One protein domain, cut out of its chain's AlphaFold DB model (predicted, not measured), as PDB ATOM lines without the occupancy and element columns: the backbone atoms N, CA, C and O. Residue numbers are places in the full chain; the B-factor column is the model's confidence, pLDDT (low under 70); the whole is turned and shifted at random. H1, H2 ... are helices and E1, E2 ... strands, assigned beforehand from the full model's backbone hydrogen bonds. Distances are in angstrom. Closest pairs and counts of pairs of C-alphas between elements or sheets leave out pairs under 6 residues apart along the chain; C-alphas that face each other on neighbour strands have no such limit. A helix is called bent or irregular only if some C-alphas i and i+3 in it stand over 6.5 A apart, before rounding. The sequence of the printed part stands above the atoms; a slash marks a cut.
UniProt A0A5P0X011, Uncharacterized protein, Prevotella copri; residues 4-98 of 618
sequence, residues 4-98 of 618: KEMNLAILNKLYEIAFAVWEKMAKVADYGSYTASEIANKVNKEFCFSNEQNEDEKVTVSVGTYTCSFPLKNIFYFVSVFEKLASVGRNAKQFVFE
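AT A GLANCE: This is residues 4 to 98 of the 618 residues of an uncharacterized protein of Prevotella copri (UniProt A0A5P0X011). Two helices, H1 and H3, pack side by side and run opposite ways as the core, with the two-stranded hairpin E2 and E3 along one side of them. On the other side lie the short helix H2, packed on H3, and a small sheet of E1 and E4, close to the end of H1 with its strand E4. The printed part has 95 residues, with three named helices and four named strands in the order H1, E1, H2, E2, E3, H3, E4; the class is mixed, helices and strands. The two sheets, E1 with E4 and E2 with E3, are each antiparallel. The whole is compact, with a radius of gyration of the C-alphas of 13.0 A and spans of 38 by 30 by 17 A.

IN THESE COORDINATES: H1 is residues 4 to 24, 30.5 A long, and its C-alpha 4 is at (288.872, 258.949, 234.617). E1 is residues 32 to 34, and H2 is residues 36 to 42, 10.0 A long. E2 is residues 58 to 63, 16.5 A long, and E3 is residues 66 to 71, 17.2 A long. H3 is residues 72 to 85, 20.3 A long; it is irregular, with C-alphas 73 and 76 lying 7.6 A apart. E4 is residues 95 to 97, and its C-alpha 97 is at (276.652, 270.888, 259.205).

HOW THE PARTS SIT: H1 and H3 touch, the closest C-alphas being those of Leu 11 and Phe 82, 5.5 A apart; they run opposite ways at a shallow tilt of 34 degrees, only just short of steep. H3 touches H2 with residues 74 to 80 alone, at a steep tilt of 43 degrees, opposite ways; the closest C-alphas are those of Ala 36 and Phe 76, 4.9 A apart. H1 and H2 are apart. E2 and E3 form a hairpin at 162 degrees, with N 61 and O 68 at 2.8 A and N 63 and O 66 at 2.9 A, within hydrogen-bond range. The closest C-alphas of H1 and E2 are those of Ile 10 and Val 63, 6.2 A apart. E1 and E4 are antiparallel at 151 degrees, with N 34 and O 95 at 2.8 A. Trp 22 of H1 and Phe 95 of E4 have their C-alphas 7.3 A apart, the closest of that pair. Each O i to N i+4 pair is within hydrogen-bond range in H2, against 16 of 17 in H1 and 7 of 10 in H3.

THE WHOLE: The C-alphas of Asp 30 and Thr 65 are the farthest apart, 40.4 A. The printed part has no cut. The link from H2 to E2, residues 43 to 57, is long, and its residues 47 to 48 pair antiparallel with residues 26 to 27. The mean pLDDT of the printed part is 88.9, and no printed residue is under 70.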
ATOM      1  N   LYS A   4     288.621 258.195 233.388       84.88
ATOM      2  CA  LYS A   4     288.872 258.949 234.617       84.88
ATOM      3  C   LYS A   4     288.456 260.418 234.503       84.88
ATOM      4  O   LYS A   4     287.872 260.954 235.441       84.88
ATOM      5  N   GLU A   5     288.739 261.068 233.375       87.69
ATOM      6  CA  GLU A   5     288.300 262.448 233.116       87.69
ATOM      7  C   GLU A   5     286.773 262.537 233.005       87.69
ATOM      8  O   GLU A   5     286.176 263.471 233.538       87.69
ATOM      9  N   MET A   6     286.144 261.538 232.383       91.56
ATOM     10  CA  MET A   6     284.692 261.439 232.262       91.56
ATOM     11  C   MET A   6     284.024 261.260 233.628       91.56
ATOM     12  O   MET A   6     283.114 262.013 233.978       91.56
ATOM     13  N   ASN A   7     284.527 260.329 234.444       93.19
ATOM     14  CA  ASN A   7     284.036 260.097 235.804       93.19
ATOM     15  C   ASN A   7     284.195 261.340 236.685       93.19
ATOM     16  O   ASN A   7     283.292 261.662 237.454       93.19
ATOM     17  N   LEU A   8     285.307 262.069 236.553       92.94
ATOM     18  CA  LEU A   8     285.521 263.317 237.283       92.94
ATOM     19  C   LEU A   8     284.557 264.427 236.830       92.94
ATOM     20  O   LEU A   8     284.044 265.172 237.664       92.94
ATOM     21  N   ALA A   9     284.281 264.536 235.527       93.25
ATOM     22  CA  ALA A   9     283.320 265.500 234.994       93.25
ATOM     23  C   ALA A   9     281.883 265.212 235.471       93.25
ATOM     24  O   ALA A   9     281.182 266.138 235.884       93.25
ATOM     25  N   ILE A  10     281.473 263.939 235.493       95.56
ATOM     26  CA  ILE A  10     280.180 263.508 236.051       95.56
ATOM     27  C   ILE A  10     280.124 263.789 237.557       95.56
ATOM     28  O   ILE A  10     279.158 264.383 238.035       95.56
ATOM     29  N   LEU A  11     281.183 263.444 238.299       95.56
ATOM     30  CA  LEU A  11     281.281 263.704 239.737       95.56
ATOM     31  C   LEU A  11     281.127 265.195 240.068       95.56
ATOM     32  O   LEU A  11     280.429 265.547 241.014       95.56
ATOM     33  N   ASN A  12     281.738 266.087 239.285       92.62
ATOM     34  CA  ASN A  12     281.603 267.529 239.498       92.62
ATOM     35  C   ASN A  12     280.151 268.004 239.352       92.62
ATOM     36  O   ASN A  12     279.694 268.791 240.180       92.62
ATOM     37  N   LYS A  13     279.409 267.484 238.365       95.06
ATOM     38  CA  LYS A  13     277.977 267.783 238.203       95.06
ATOM     39  C   LYS A  13     277.133 267.226 239.346       95.06
ATOM     40  O   LYS A  13     276.239 267.912 239.830       95.06
ATOM     41  N   LEU A  14     277.447 266.022 239.821       96.44
ATOM     42  CA  LEU A  14     276.789 265.445 240.994       96.44
ATOM     43  C   LEU A  14     277.042 266.282 242.255       96.44
ATOM     44  O   LEU A  14     276.105 266.524 243.008       96.44
ATOM     45  N   TYR A  15     278.264 266.784 242.463       94.94
ATOM     46  CA  TYR A  15     278.560 267.676 243.585       94.94
ATOM     47  C   TYR A  15     277.769 268.984 243.530       94.94
ATOM     48  O   TYR A  15     277.268 269.403 244.568       94.94
ATOM     49  N   GLU A  16     277.650 269.628 242.362       90.62
ATOM     50  CA  GLU A  16     276.848 270.858 242.211       90.62
ATOM     51  C   GLU A  16     275.419 270.653 242.742       90.62
ATOM     52  O   GLU A  16     274.916 271.460 243.523       90.62
ATOM     53  N   ILE A  17     274.797 269.531 242.377       93.12
ATOM     54  CA  ILE A  17     273.435 269.187 242.795       93.12
ATOM     55  C   ILE A  17     273.404 268.810 244.279       93.12
ATOM     56  O   ILE A  17     272.544 269.285 245.016       93.12
ATOM     57  N   ALA A  18     274.353 267.991 244.739       93.88
ATOM     58  CA  ALA A  18     274.414 267.539 246.124       93.88
ATOM     59  C   ALA A  18     274.577 268.698 247.117       93.88
ATOM     60  O   ALA A  18     273.928 268.682 248.157       93.88
ATOM     61  N   PHE A  19     275.381 269.723 246.803       89.06
ATOM     62  CA  PHE A  19     275.483 270.914 247.655       89.06
ATOM     63  C   PHE A  19     274.180 271.709 247.682       89.06
ATOM     64  O   PHE A  19     273.726 272.083 248.755       89.06
ATOM     65  N   ALA A  20     273.531 271.908 246.531       88.12
ATOM     66  CA  ALA A  20     272.238 272.588 246.490       88.12
ATOM     67  C   ALA A  20     271.160 271.846 247.302       88.12
ATOM     68  O   ALA A  20     270.301 272.473 247.921       88.12
ATOM     69  N   VAL A  21     271.213 270.509 247.310       90.44
ATOM     70  CA  VAL A  21     270.349 269.673 248.148       90.44
ATOM     71  C   VAL A  21     270.706 269.824 249.620       90.44
ATOM     72  O   VAL A  21     269.810 270.072 250.421       90.44
ATOM     73  N   TRP A  22     271.991 269.694 249.959       90.38
ATOM     74  CA  TRP A  22     272.512 269.764 251.323       90.38
ATOM     75  C   TRP A  22     272.077 271.033 252.051       90.38
ATOM     76  O   TRP A  22     271.600 270.944 253.181       90.38
ATOM     77  N   GLU A  23     272.164 272.196 251.402       83.75
ATOM     78  CA  GLU A  23     271.752 273.480 251.989       83.75
ATOM     79  C   GLU A  23     270.293 273.471 252.463       83.75
ATOM     80  O   GLU A  23     269.972 274.021 253.513       83.75
ATOM     81  N   LYS A  24     269.412 272.779 251.735       84.69
ATOM     82  CA  LYS A  24     267.968 272.739 252.002       84.69
ATOM     83  C   LYS A  24     267.514 271.570 252.872       84.69
ATOM     84  O   LYS A  24     266.357 271.559 253.289       84.69
ATOM     85  N   MET A  25     268.368 270.574 253.112       84.81
ATOM     86  CA  MET A  25     268.003 269.443 253.966       84.81
ATOM     87  C   MET A  25     267.817 269.907 255.411       84.81
ATOM     88  O   MET A  25     268.623 270.688 255.929       84.81
ATOM     89  N   ALA A  26     266.795 269.365 256.069       80.62
ATOM     90  CA  ALA A  26     266.662 269.404 257.515       80.62
ATOM     91  C   ALA A  26     267.683 268.442 258.140       80.62
ATOM     92  O   ALA A  26     267.874 267.320 257.662       80.62
ATOM     93  N   LYS A  27     268.362 268.891 259.194       84.44
ATOM     94  CA  LYS A  27     269.498 268.187 259.797       84.44
ATOM     95  C   LYS A  27     269.265 268.119 261.304       84.44
ATOM     96  O   LYS A  27     269.116 269.154 261.943       84.44
ATOM     97  N   VAL A  28     269.196 266.903 261.838       78.00
ATOM     98  CA  VAL A  28     269.113 266.619 263.287       78.00
ATOM     99  C   VAL A  28     270.347 265.854 263.781       78.00
ATOM    100  O   VAL A  28     270.367 265.361 264.902       78.00
ATOM    101  N   ALA A  29     271.353 265.728 262.913       74.88
ATOM    102  CA  ALA A  29     272.661 265.168 263.222       74.88
ATOM    103  C   ALA A  29     273.450 266.075 264.181       74.88
ATOM    104  O   ALA A  29     273.116 267.244 264.357       74.88
ATOM    105  N   ASP A  30     274.542 265.564 264.742       74.19
ATOM    106  CA  ASP A  30     275.511 266.412 265.438       74.19
ATOM    107  C   ASP A  30     276.158 267.432 264.478       74.19
ATOM    108  O   ASP A  30     276.189 267.257 263.260       74.19
ATOM    109  N   TYR A  31     276.715 268.521 265.001       76.38
ATOM    110  CA  TYR A  31     277.503 269.428 264.166       76.38
ATOM    111  C   TYR A  31     278.807 268.757 263.733       76.38
ATOM    112  O   TYR A  31     279.511 268.145 264.538       76.38
ATOM    113  N   GLY A  32     279.160 268.870 262.452       78.31
ATOM    114  CA  GLY A  32     280.309 268.150 261.919       78.31
ATOM    115  C   GLY A  32     280.462 268.197 260.406       78.31
ATOM    116  O   GLY A  32     279.709 268.840 259.683       78.31
ATOM    117  N   SER A  33     281.496 267.512 259.923       83.50
ATOM    118  CA  SER A  33     281.732 267.280 258.496       83.50
ATOM    119  C   SER A  33     281.339 265.856 258.142       83.50
ATOM    120  O   SER A  33     281.763 264.922 258.818       83.50
ATOM    121  N   TYR A  34     280.566 265.708 257.073       89.56
ATOM    122  CA  TYR A  34     280.029 264.439 256.614       89.56
ATOM    123  C   TYR A  34     280.458 264.150 255.180       89.56
ATOM    124  O   TYR A  34     280.415 265.013 254.299       89.56
ATOM    125  N   THR A  35     280.824 262.905 254.916       92.12
ATOM    126  CA  THR A  35     281.034 262.385 253.565       92.12
ATOM    127  C   THR A  35     279.699 262.111 252.876       92.12
ATOM    128  O   THR A  35     278.690 261.820 253.523       92.12
ATOM    129  N   ALA A  36     279.697 262.092 251.539       94.06
ATOM    130  CA  ALA A  36     278.520 261.682 250.772       94.06
ATOM    131  C   ALA A  36     278.003 260.291 251.187       94.06
ATOM    132  O   ALA A  36     276.798 260.063 251.252       94.06
ATOM    133  N   SER A  37     278.913 259.365 251.511       93.50
ATOM    134  CA  SER A  37     278.552 258.018 251.957       93.50
ATOM    135  C   SER A  37     277.886 258.004 253.336       93.50
ATOM    136  O   SER A  37     276.947 257.239 253.536       93.50
ATOM    137  N   GLU A  38     278.361 258.808 254.289       92.50
ATOM    138  CA  GLU A  38     277.748 258.905 255.622       92.50
ATOM    139  C   GLU A  38     276.349 259.503 255.538       92.50
ATOM    140  O   GLU A  38     275.427 258.968 256.151       92.50
ATOM    141  N   ILE A  39     276.179 260.547 254.722       93.19
ATOM    142  CA  ILE A  39     274.873 261.164 254.486       93.19
ATOM    143  C   ILE A  39     273.935 260.137 253.869       93.19
ATOM    144  O   ILE A  39     272.874 259.902 254.432       93.19
ATOM    145  N   ALA A  40     274.344 259.465 252.784       93.19
ATOM    146  CA  ALA A  40     273.536 258.453 252.099       93.19
ATOM    147  C   ALA A  40     273.017 257.355 253.047       93.19
ATOM    148  O   ALA A  40     271.870 256.933 252.929       93.19
ATOM    149  N   ASN A  41     273.831 256.931 254.018       92.19
ATOM    150  CA  ASN A  41     273.462 255.908 255.004       92.19
ATOM    151  C   ASN A  41     272.528 256.418 256.117       92.19
ATOM    152  O   ASN A  41     271.883 255.621 256.805       92.19
ATOM    153  N   LYS A  42     272.492 257.737 256.320       90.88
ATOM    154  CA  LYS A  42     271.760 258.423 257.392       90.88
ATOM    155  C   LYS A  42     270.580 259.262 256.886       90.88
ATOM    156  O   LYS A  42     269.893 259.884 257.700       90.88
ATOM    157  N   VAL A  43     270.315 259.263 255.576       86.88
ATOM    158  CA  VAL A  43     269.103 259.856 254.996       86.88
ATOM    159  C   VAL A  43     267.872 259.217 255.646       86.88
ATOM    160  O   VAL A  43     267.845 258.009 255.884       86.88
ATOM    161  N   ASN A  44     266.871 260.036 255.965       81.88
ATOM    162  CA  ASN A  44     265.641 259.681 256.686       81.88
ATOM    163  C   ASN A  44     265.843 259.271 258.156       81.88
ATOM    164  O   ASN A  44     264.905 258.795 258.794       81.88
ATOM    165  N   LYS A  45     267.052 259.458 258.703       85.94
ATOM    166  CA  LYS A  45     267.359 259.279 260.132       85.94
ATOM    167  C   LYS A  45     267.871 260.576 260.746       85.94
ATOM    168  O   LYS A  45     267.231 261.133 261.625       85.94
ATOM    169  N   GLU A  46     269.016 261.047 260.259       85.00
ATOM    170  CA  GLU A  46     269.688 262.255 260.760       85.00
ATOM    171  C   GLU A  46     269.632 263.414 259.748       85.00
ATOM    172  O   GLU A  46     269.753 264.582 260.121       85.00
ATOM    173  N   PHE A  47     269.406 263.092 258.470       86.62
ATOM    174  CA  PHE A  47     269.259 264.054 257.380       86.62
ATOM    175  C   PHE A  47     267.952 263.797 256.634       86.62
ATOM    176  O   PHE A  47     267.751 262.708 256.097       86.62
ATOM    177  N   CYS A  48     267.084 264.799 256.558       85.25
ATOM    178  CA  CYS A  48     265.784 264.696 255.903       85.25
ATOM    179  C   CYS A  48     265.669 265.741 254.794       85.25
ATOM    180  O   CYS A  48     266.102 266.883 254.952       85.25
ATOM    181  N   PHE A  49     265.067 265.363 253.669       84.44
ATOM    182  CA  PHE A  49     264.664 266.336 252.656       84.44
ATOM    183  C   PHE A  49     263.631 267.287 253.267       84.44
ATOM    184  O   PHE A  49     262.753 266.856 254.015       84.44
ATOM    185  N   SER A  50     263.764 268.589 253.007       76.88
ATOM    186  CA  SER A  50     262.745 269.542 253.450       76.88
ATOM    187  C   SER A  50     261.458 269.366 252.647       76.88
ATOM    188  O   SER A  50     261.471 268.832 251.541       76.88
ATOM    189  N   ASN A  51     260.343 269.884 253.164       73.69
ATOM    190  CA  ASN A  51     259.047 269.849 252.471       73.69
ATOM    191  C   ASN A  51     259.067 270.571 251.104       73.69
ATOM    192  O   ASN A  51     258.167 270.381 250.291       73.69
ATOM    193  N   GLU A  52     260.080 271.405 250.853       72.56
ATOM    194  CA  GLU A  52     260.306 272.094 249.578       72.56
ATOM    195  C   GLU A  52     261.053 271.234 248.544       72.56
ATOM    196  O   GLU A  52     261.171 271.625 247.382       72.56
ATOM    197  N   GLN A  53     261.589 270.084 248.953       79.62
ATOM    198  CA  GLN A  53     262.334 269.167 248.100       79.62
ATOM    199  C   GLN A  53     261.496 267.918 247.838       79.62
ATOM    200  O   GLN A  53     261.202 267.146 248.747       79.62
ATOM    201  N   ASN A  54     261.145 267.682 246.575       85.31
ATOM    202  CA  ASN A  54     260.516 266.428 246.184       85.31
ATOM    203  C   ASN A  54     261.599 265.353 246.010       85.31
ATOM    204  O   ASN A  54     262.330 265.337 245.023       85.31
ATOM    205  N   GLU A  55     261.708 264.451 246.982       85.56
ATOM    206  CA  GLU A  55     262.743 263.414 247.011       85.56
ATOM    207  C   GLU A  55     262.665 262.408 245.842       85.56
ATOM    208  O   GLU A  55     263.672 261.795 245.473       85.56
ATOM    209  N   ASP A  56     261.488 262.280 245.223       89.62
ATOM    210  CA  ASP A  56     261.240 261.437 244.052       89.62
ATOM    211  C   ASP A  56     261.383 262.198 242.724       89.62
ATOM    212  O   ASP A  56     261.268 261.602 241.646       89.62
ATOM    213  N   GLU A  57     261.670 263.503 242.774       90.94
ATOM    214  CA  GLU A  57     261.941 264.297 241.580       90.94
ATOM    215  C   GLU A  57     263.127 263.707 240.811       90.94
ATOM    216  O   GLU A  57     264.194 263.421 241.364       90.94
ATOM    217  N   LYS A  58     262.935 263.508 239.503       92.38
ATOM    218  CA  LYS A  58     263.988 262.990 238.631       92.38
ATOM    219  C   LYS A  58     265.004 264.080 238.330       92.38
ATOM    220  O   LYS A  58     264.758 264.979 237.530       92.38
ATOM    221  N   VAL A  59     266.193 263.913 238.882       92.94
ATOM    222  CA  VAL A  59     267.373 264.696 238.539       92.94
ATOM    223  C   VAL A  59     268.051 264.071 237.333       92.94
ATOM    224  O   VAL A  59     268.240 262.859 237.303       92.94
ATOM    225  N   THR A  60     268.449 264.888 236.355       93.94
ATOM    226  CA  THR A  60     269.191 264.431 235.171       93.94
ATOM    227  C   THR A  60     270.596 265.023 235.154       93.94
ATOM    228  O   THR A  60     270.763 266.237 235.240       93.94
ATOM    229  N   VAL A  61     271.606 264.165 235.009       94.81
ATOM    230  CA  VAL A  61     273.009 264.549 234.821       94.81
ATOM    231  C   VAL A  61     273.434 264.170 233.409       94.81
ATOM    232  O   VAL A  61     273.378 262.996 233.042       94.81
ATOM    233  N   SER A  62     273.900 265.157 232.644       92.62
ATOM    234  CA  SER A  62     274.392 264.976 231.276       92.62
ATOM    235  C   SER A  62     275.815 265.512 231.135       92.62
ATOM    236  O   SER A  62     276.084 266.674 231.441       92.62
ATOM    237  N   VAL A  63     276.731 264.668 230.658       92.19
ATOM    238  CA  VAL A  63     278.132 265.011 230.371       92.19
ATOM    239  C   VAL A  63     278.517 264.335 229.061       92.19
ATOM    240  O   VAL A  63     278.521 263.112 228.977       92.19
ATOM    241  N   GLY A  64     278.837 265.109 228.021       88.06
ATOM    242  CA  GLY A  64     279.122 264.550 226.695       88.06
ATOM    243  C   GLY A  64     277.957 263.702 226.173       88.06
ATOM    244  O   GLY A  64     276.831 264.182 226.095       88.06
ATOM    245  N   THR A  65     278.226 262.440 225.835       87.06
ATOM    246  CA  THR A  65     277.209 261.462 225.403       87.06
ATOM    247  C   THR A  65     276.540 260.720 226.562       87.06
ATOM    248  O   THR A  65     275.559 260.011 226.348       87.06
ATOM    249  N   TYR A  66     277.043 260.863 227.789       89.38
ATOM    250  CA  TYR A  66     276.453 260.236 228.965       89.38
ATOM    251  C   TYR A  66     275.280 261.071 229.467       89.38
ATOM    252  O   TYR A  66     275.410 262.277 229.675       89.38
ATOM    253  N   THR A  67     274.140 260.425 229.692       92.94
ATOM    254  CA  THR A  67     272.988 261.011 230.379       92.94
ATOM    255  C   THR A  67     272.387 259.968 231.307       92.94
ATOM    256  O   THR A  67     272.150 258.834 230.897       92.94
ATOM    257  N   CYS A  68     272.149 260.352 232.556       92.19
ATOM    258  CA  CYS A  68     271.519 259.508 233.559       92.19
ATOM    259  C   CYS A  68     270.481 260.325 234.323       92.19
ATOM    260  O   CYS A  68     270.740 261.480 234.664       92.19
ATOM    261  N   SER A  69     269.334 259.712 234.606       95.44
ATOM    262  CA  SER A  69     268.289 260.314 235.427       95.44
ATOM    263  C   SER A  69     267.960 259.414 236.608       95.44
ATOM    264  O   SER A  69     267.778 258.208 236.438       95.44
ATOM    265  N   PHE A  70     267.846 259.995 237.797       95.31
ATOM    266  CA  PHE A  70     267.573 259.260 239.029       95.31
ATOM    267  C   PHE A  70     266.765 260.107 240.027       95.31
ATOM    268  O   PHE A  70     266.800 261.334 239.942       95.31
ATOM    269  N   PRO A  71     266.032 259.479 240.967       94.81
ATOM    270  CA  PRO A  71     265.342 260.193 242.043       94.81
ATOM    271  C   PRO A  71     266.308 260.987 242.930       94.81
ATOM    272  O   PRO A  71     267.359 260.457 243.305       94.81
ATOM    273  N   LEU A  72     265.940 262.214 243.307       92.56
ATOM    274  CA  LEU A  72     266.749 263.127 244.123       92.56
ATOM    275  C   LEU A  72     267.293 262.470 245.404       92.56
ATOM    276  O   LEU A  72     268.456 262.689 245.745       92.56
ATOM    277  N   LYS A  73     266.518 261.590 246.053       92.38
ATOM    278  CA  LYS A  73     266.940 260.837 247.251       92.38
ATOM    279  C   LYS A  73     268.233 260.039 247.098       92.38
ATOM    280  O   LYS A  73     268.934 259.804 248.077       92.38
ATOM    281  N   ASN A  74     268.598 259.675 245.870       94.56
ATOM    282  CA  ASN A  74     269.802 258.898 245.589       94.56
ATOM    283  C   ASN A  74     271.045 259.765 245.316       94.56
ATOM    284  O   ASN A  74     272.107 259.217 245.018       94.56
ATOM    285  N   ILE A  75     270.959 261.100 245.402       96.25
ATOM    286  CA  ILE A  75     272.058 262.000 245.019       96.25
ATOM    287  C   ILE A  75     273.365 261.716 245.775       96.25
ATOM    288  O   ILE A  75     274.404 261.522 245.144       96.25
ATOM    289  N   PHE A  76     273.322 261.610 247.105       96.06
ATOM    290  CA  PHE A  76     274.519 261.363 247.921       96.06
ATOM    291  C   PHE A  76     275.091 259.958 247.702       96.06
ATOM    292  O   PHE A  76     276.310 259.780 247.692       96.06
ATOM    293  N   TYR A  77     274.230 258.974 247.421       96.12
ATOM    294  CA  TYR A  77     274.670 257.644 247.009       96.12
ATOM    295  C   TYR A  77     275.477 257.718 245.705       96.12
ATOM    296  O   TYR A  77     276.611 257.238 245.660       96.12
ATOM    297  N   PHE A  78     274.960 258.389 244.670       96.06
ATOM    298  CA  PHE A  78     275.675 258.526 243.399       96.06
ATOM    299  C   PHE A  78     276.972 259.328 243.526       96.06
ATOM    300  O   PHE A  78     277.973 258.929 242.930       96.06
ATOM    301  N   VAL A  79     277.006 260.394 244.334       97.06
ATOM    302  CA  VAL A  79     278.263 261.097 244.650       97.06
ATOM    303  C   VAL A  79     279.282 260.116 245.230       97.06
ATOM    304  O   VAL A  79     280.382 260.011 244.695       97.06
ATOM    305  N   SER A  80     278.904 259.318 246.234       96.19
ATOM    306  CA  SER A  80     279.822 258.358 246.869       96.19
ATOM    307  C   SER A  80     280.359 257.286 245.905       96.19
ATOM    308  O   SER A  80     281.503 256.838 246.020       96.19
ATOM    309  N   VAL A  81     279.555 256.876 244.917       95.44
ATOM    310  CA  VAL A  81     279.965 255.922 243.877       95.44
ATOM    311  C   VAL A  81     280.965 256.575 242.924       95.44
ATOM    312  O   VAL A  81     282.028 256.012 242.654       95.44
ATOM    313  N   PHE A  82     280.665 257.780 242.440       95.25
ATOM    314  CA  PHE A  82     281.532 258.483 241.496       95.25
ATOM    315  C   PHE A  82     282.823 259.006 242.140       95.25
ATOM    316  O   PHE A  82     283.843 259.075 241.457       95.25
ATOM    317  N   GLU A  83     282.843 259.278 243.446       95.50
ATOM    318  CA  GLU A  83     284.074 259.527 244.210       95.50
ATOM    319  C   GLU A  83     285.053 258.345 244.103       95.50
ATOM    320  O   GLU A  83     286.249 258.538 243.845       95.50
ATOM    321  N   LYS A  84     284.545 257.111 244.233       94.00
ATOM    322  CA  LYS A  84     285.343 255.884 244.076       94.00
ATOM    323  C   LYS A  84     285.816 255.717 242.631       94.00
ATOM    324  O   LYS A  84     287.010 255.517 242.405       94.00
ATOM    325  N   LEU A  85     284.920 255.879 241.653       93.88
ATOM    326  CA  LEU A  85     285.240 255.737 240.223       93.88
ATOM    327  C   LEU A  85     286.237 256.790 239.713       93.88
ATOM    328  O   LEU A  85     287.089 256.488 238.880       93.88
ATOM    329  N   ALA A  86     286.175 258.018 240.230       93.06
ATOM    330  CA  ALA A  86     287.131 259.078 239.917       93.06
ATOM    331  C   ALA A  86     288.436 258.974 240.735       93.06
ATOM    332  O   ALA A  86     289.393 259.711 240.476       93.06
ATOM    333  N   SER A  87     288.505 258.045 241.699       90.38
ATOM    334  CA  SER A  87     289.647 257.833 242.597       90.38
ATOM    335  C   SER A  87     290.063 259.101 243.356       90.38
ATOM    336  O   SER A  87     291.253 259.406 243.454       90.38
ATOM    337  N   VAL A  88     289.095 259.863 243.884       88.44
ATOM    338  CA  VAL A  88     289.396 261.118 244.606       88.44
ATOM    339  C   VAL A  88     289.999 260.876 245.993       88.44
ATOM    340  O   VAL A  88     290.767 261.706 246.480       88.44
ATOM    341  N   GLY A  89     289.711 259.727 246.616       85.69
ATOM    342  CA  GLY A  89     290.265 259.330 247.913       85.69
ATOM    343  C   GLY A  89     290.060 260.406 248.982       85.69
ATOM    344  O   GLY A  89     288.946 260.861 249.209       85.69
ATOM    345  N   ARG A  90     291.154 260.863 249.605       77.75
ATOM    346  CA  ARG A  90     291.127 261.913 250.644       77.75
ATOM    347  C   ARG A  90     290.686 263.294 250.136       77.75
ATOM    348  O   ARG A  90     290.465 264.178 250.951       77.75
ATOM    349  N   ASN A  91     290.584 263.487 248.821       80.94
ATOM    350  CA  ASN A  91     290.128 264.737 248.212       80.94
ATOM    351  C   ASN A  91     288.609 264.754 247.951       80.94
ATOM    352  O   ASN A  91     288.132 265.666 247.274       80.94
ATOM    353  N   ALA A  92     287.860 263.750 248.425       88.25
ATOM    354  CA  ALA A  92     286.399 263.786 248.421       88.25
ATOM    355  C   ALA A  92     285.896 265.030 249.165       88.25
ATOM    356  O   ALA A  92     286.463 265.422 250.192       88.25
ATOM    357  N   LYS A  93     284.852 265.675 248.636       88.81
ATOM    358  CA  LYS A  93     284.302 266.870 249.274       88.81
ATOM    359  C   LYS A  93     283.499 266.462 250.507       88.81
ATOM    360  O   LYS A  93     282.813 265.447 250.506       88.81
ATOM    361  N   GLN A  94     283.600 267.278 251.547       89.19
ATOM    362  CA  GLN A  94     282.828 267.123 252.776       89.19
ATOM    363  C   GLN A  94     281.632 268.072 252.740       89.19
ATOM    364  O   GLN A  94     281.729 269.174 252.194       89.19
ATOM    365  N   PHE A  95     280.533 267.654 253.351       87.94
ATOM    366  CA  PHE A  95     279.352 268.469 253.589       87.94
ATOM    367  C   PHE A  95     279.334 268.840 255.066       87.94
ATOM    368  O   PHE A  95     279.334 267.966 255.932       87.94
ATOM    369  N   VAL A  96     279.394 270.133 255.361       82.94
ATOM    370  CA  VAL A  96     279.535 270.609 256.737       82.94
ATOM    371  C   VAL A  96     278.160 270.994 257.266       82.94
ATOM    372  O   VAL A  96     277.442 271.758 256.620       82.94
ATOM    373  N   PHE A  97     277.782 270.431 258.412       80.06
ATOM    374  CA  PHE A  97     276.652 270.888 259.205       80.06
ATOM    375  C   PHE A  97     277.206 271.697 260.369       80.06
ATOM    376  O   PHE A  97     277.810 271.147 261.290       80.06
ATOM    377  N   GLU A  98     277.046 273.009 260.288       72.12
ATOM    378  CA  GLU A  98     277.437 273.939 261.343       72.12
ATOM    379  C   GLU A  98     276.177 274.445 262.042       72.12
ATOM    380  O   GLU A  98     275.114 274.564 261.426       72.12
TER     381      GLU A  98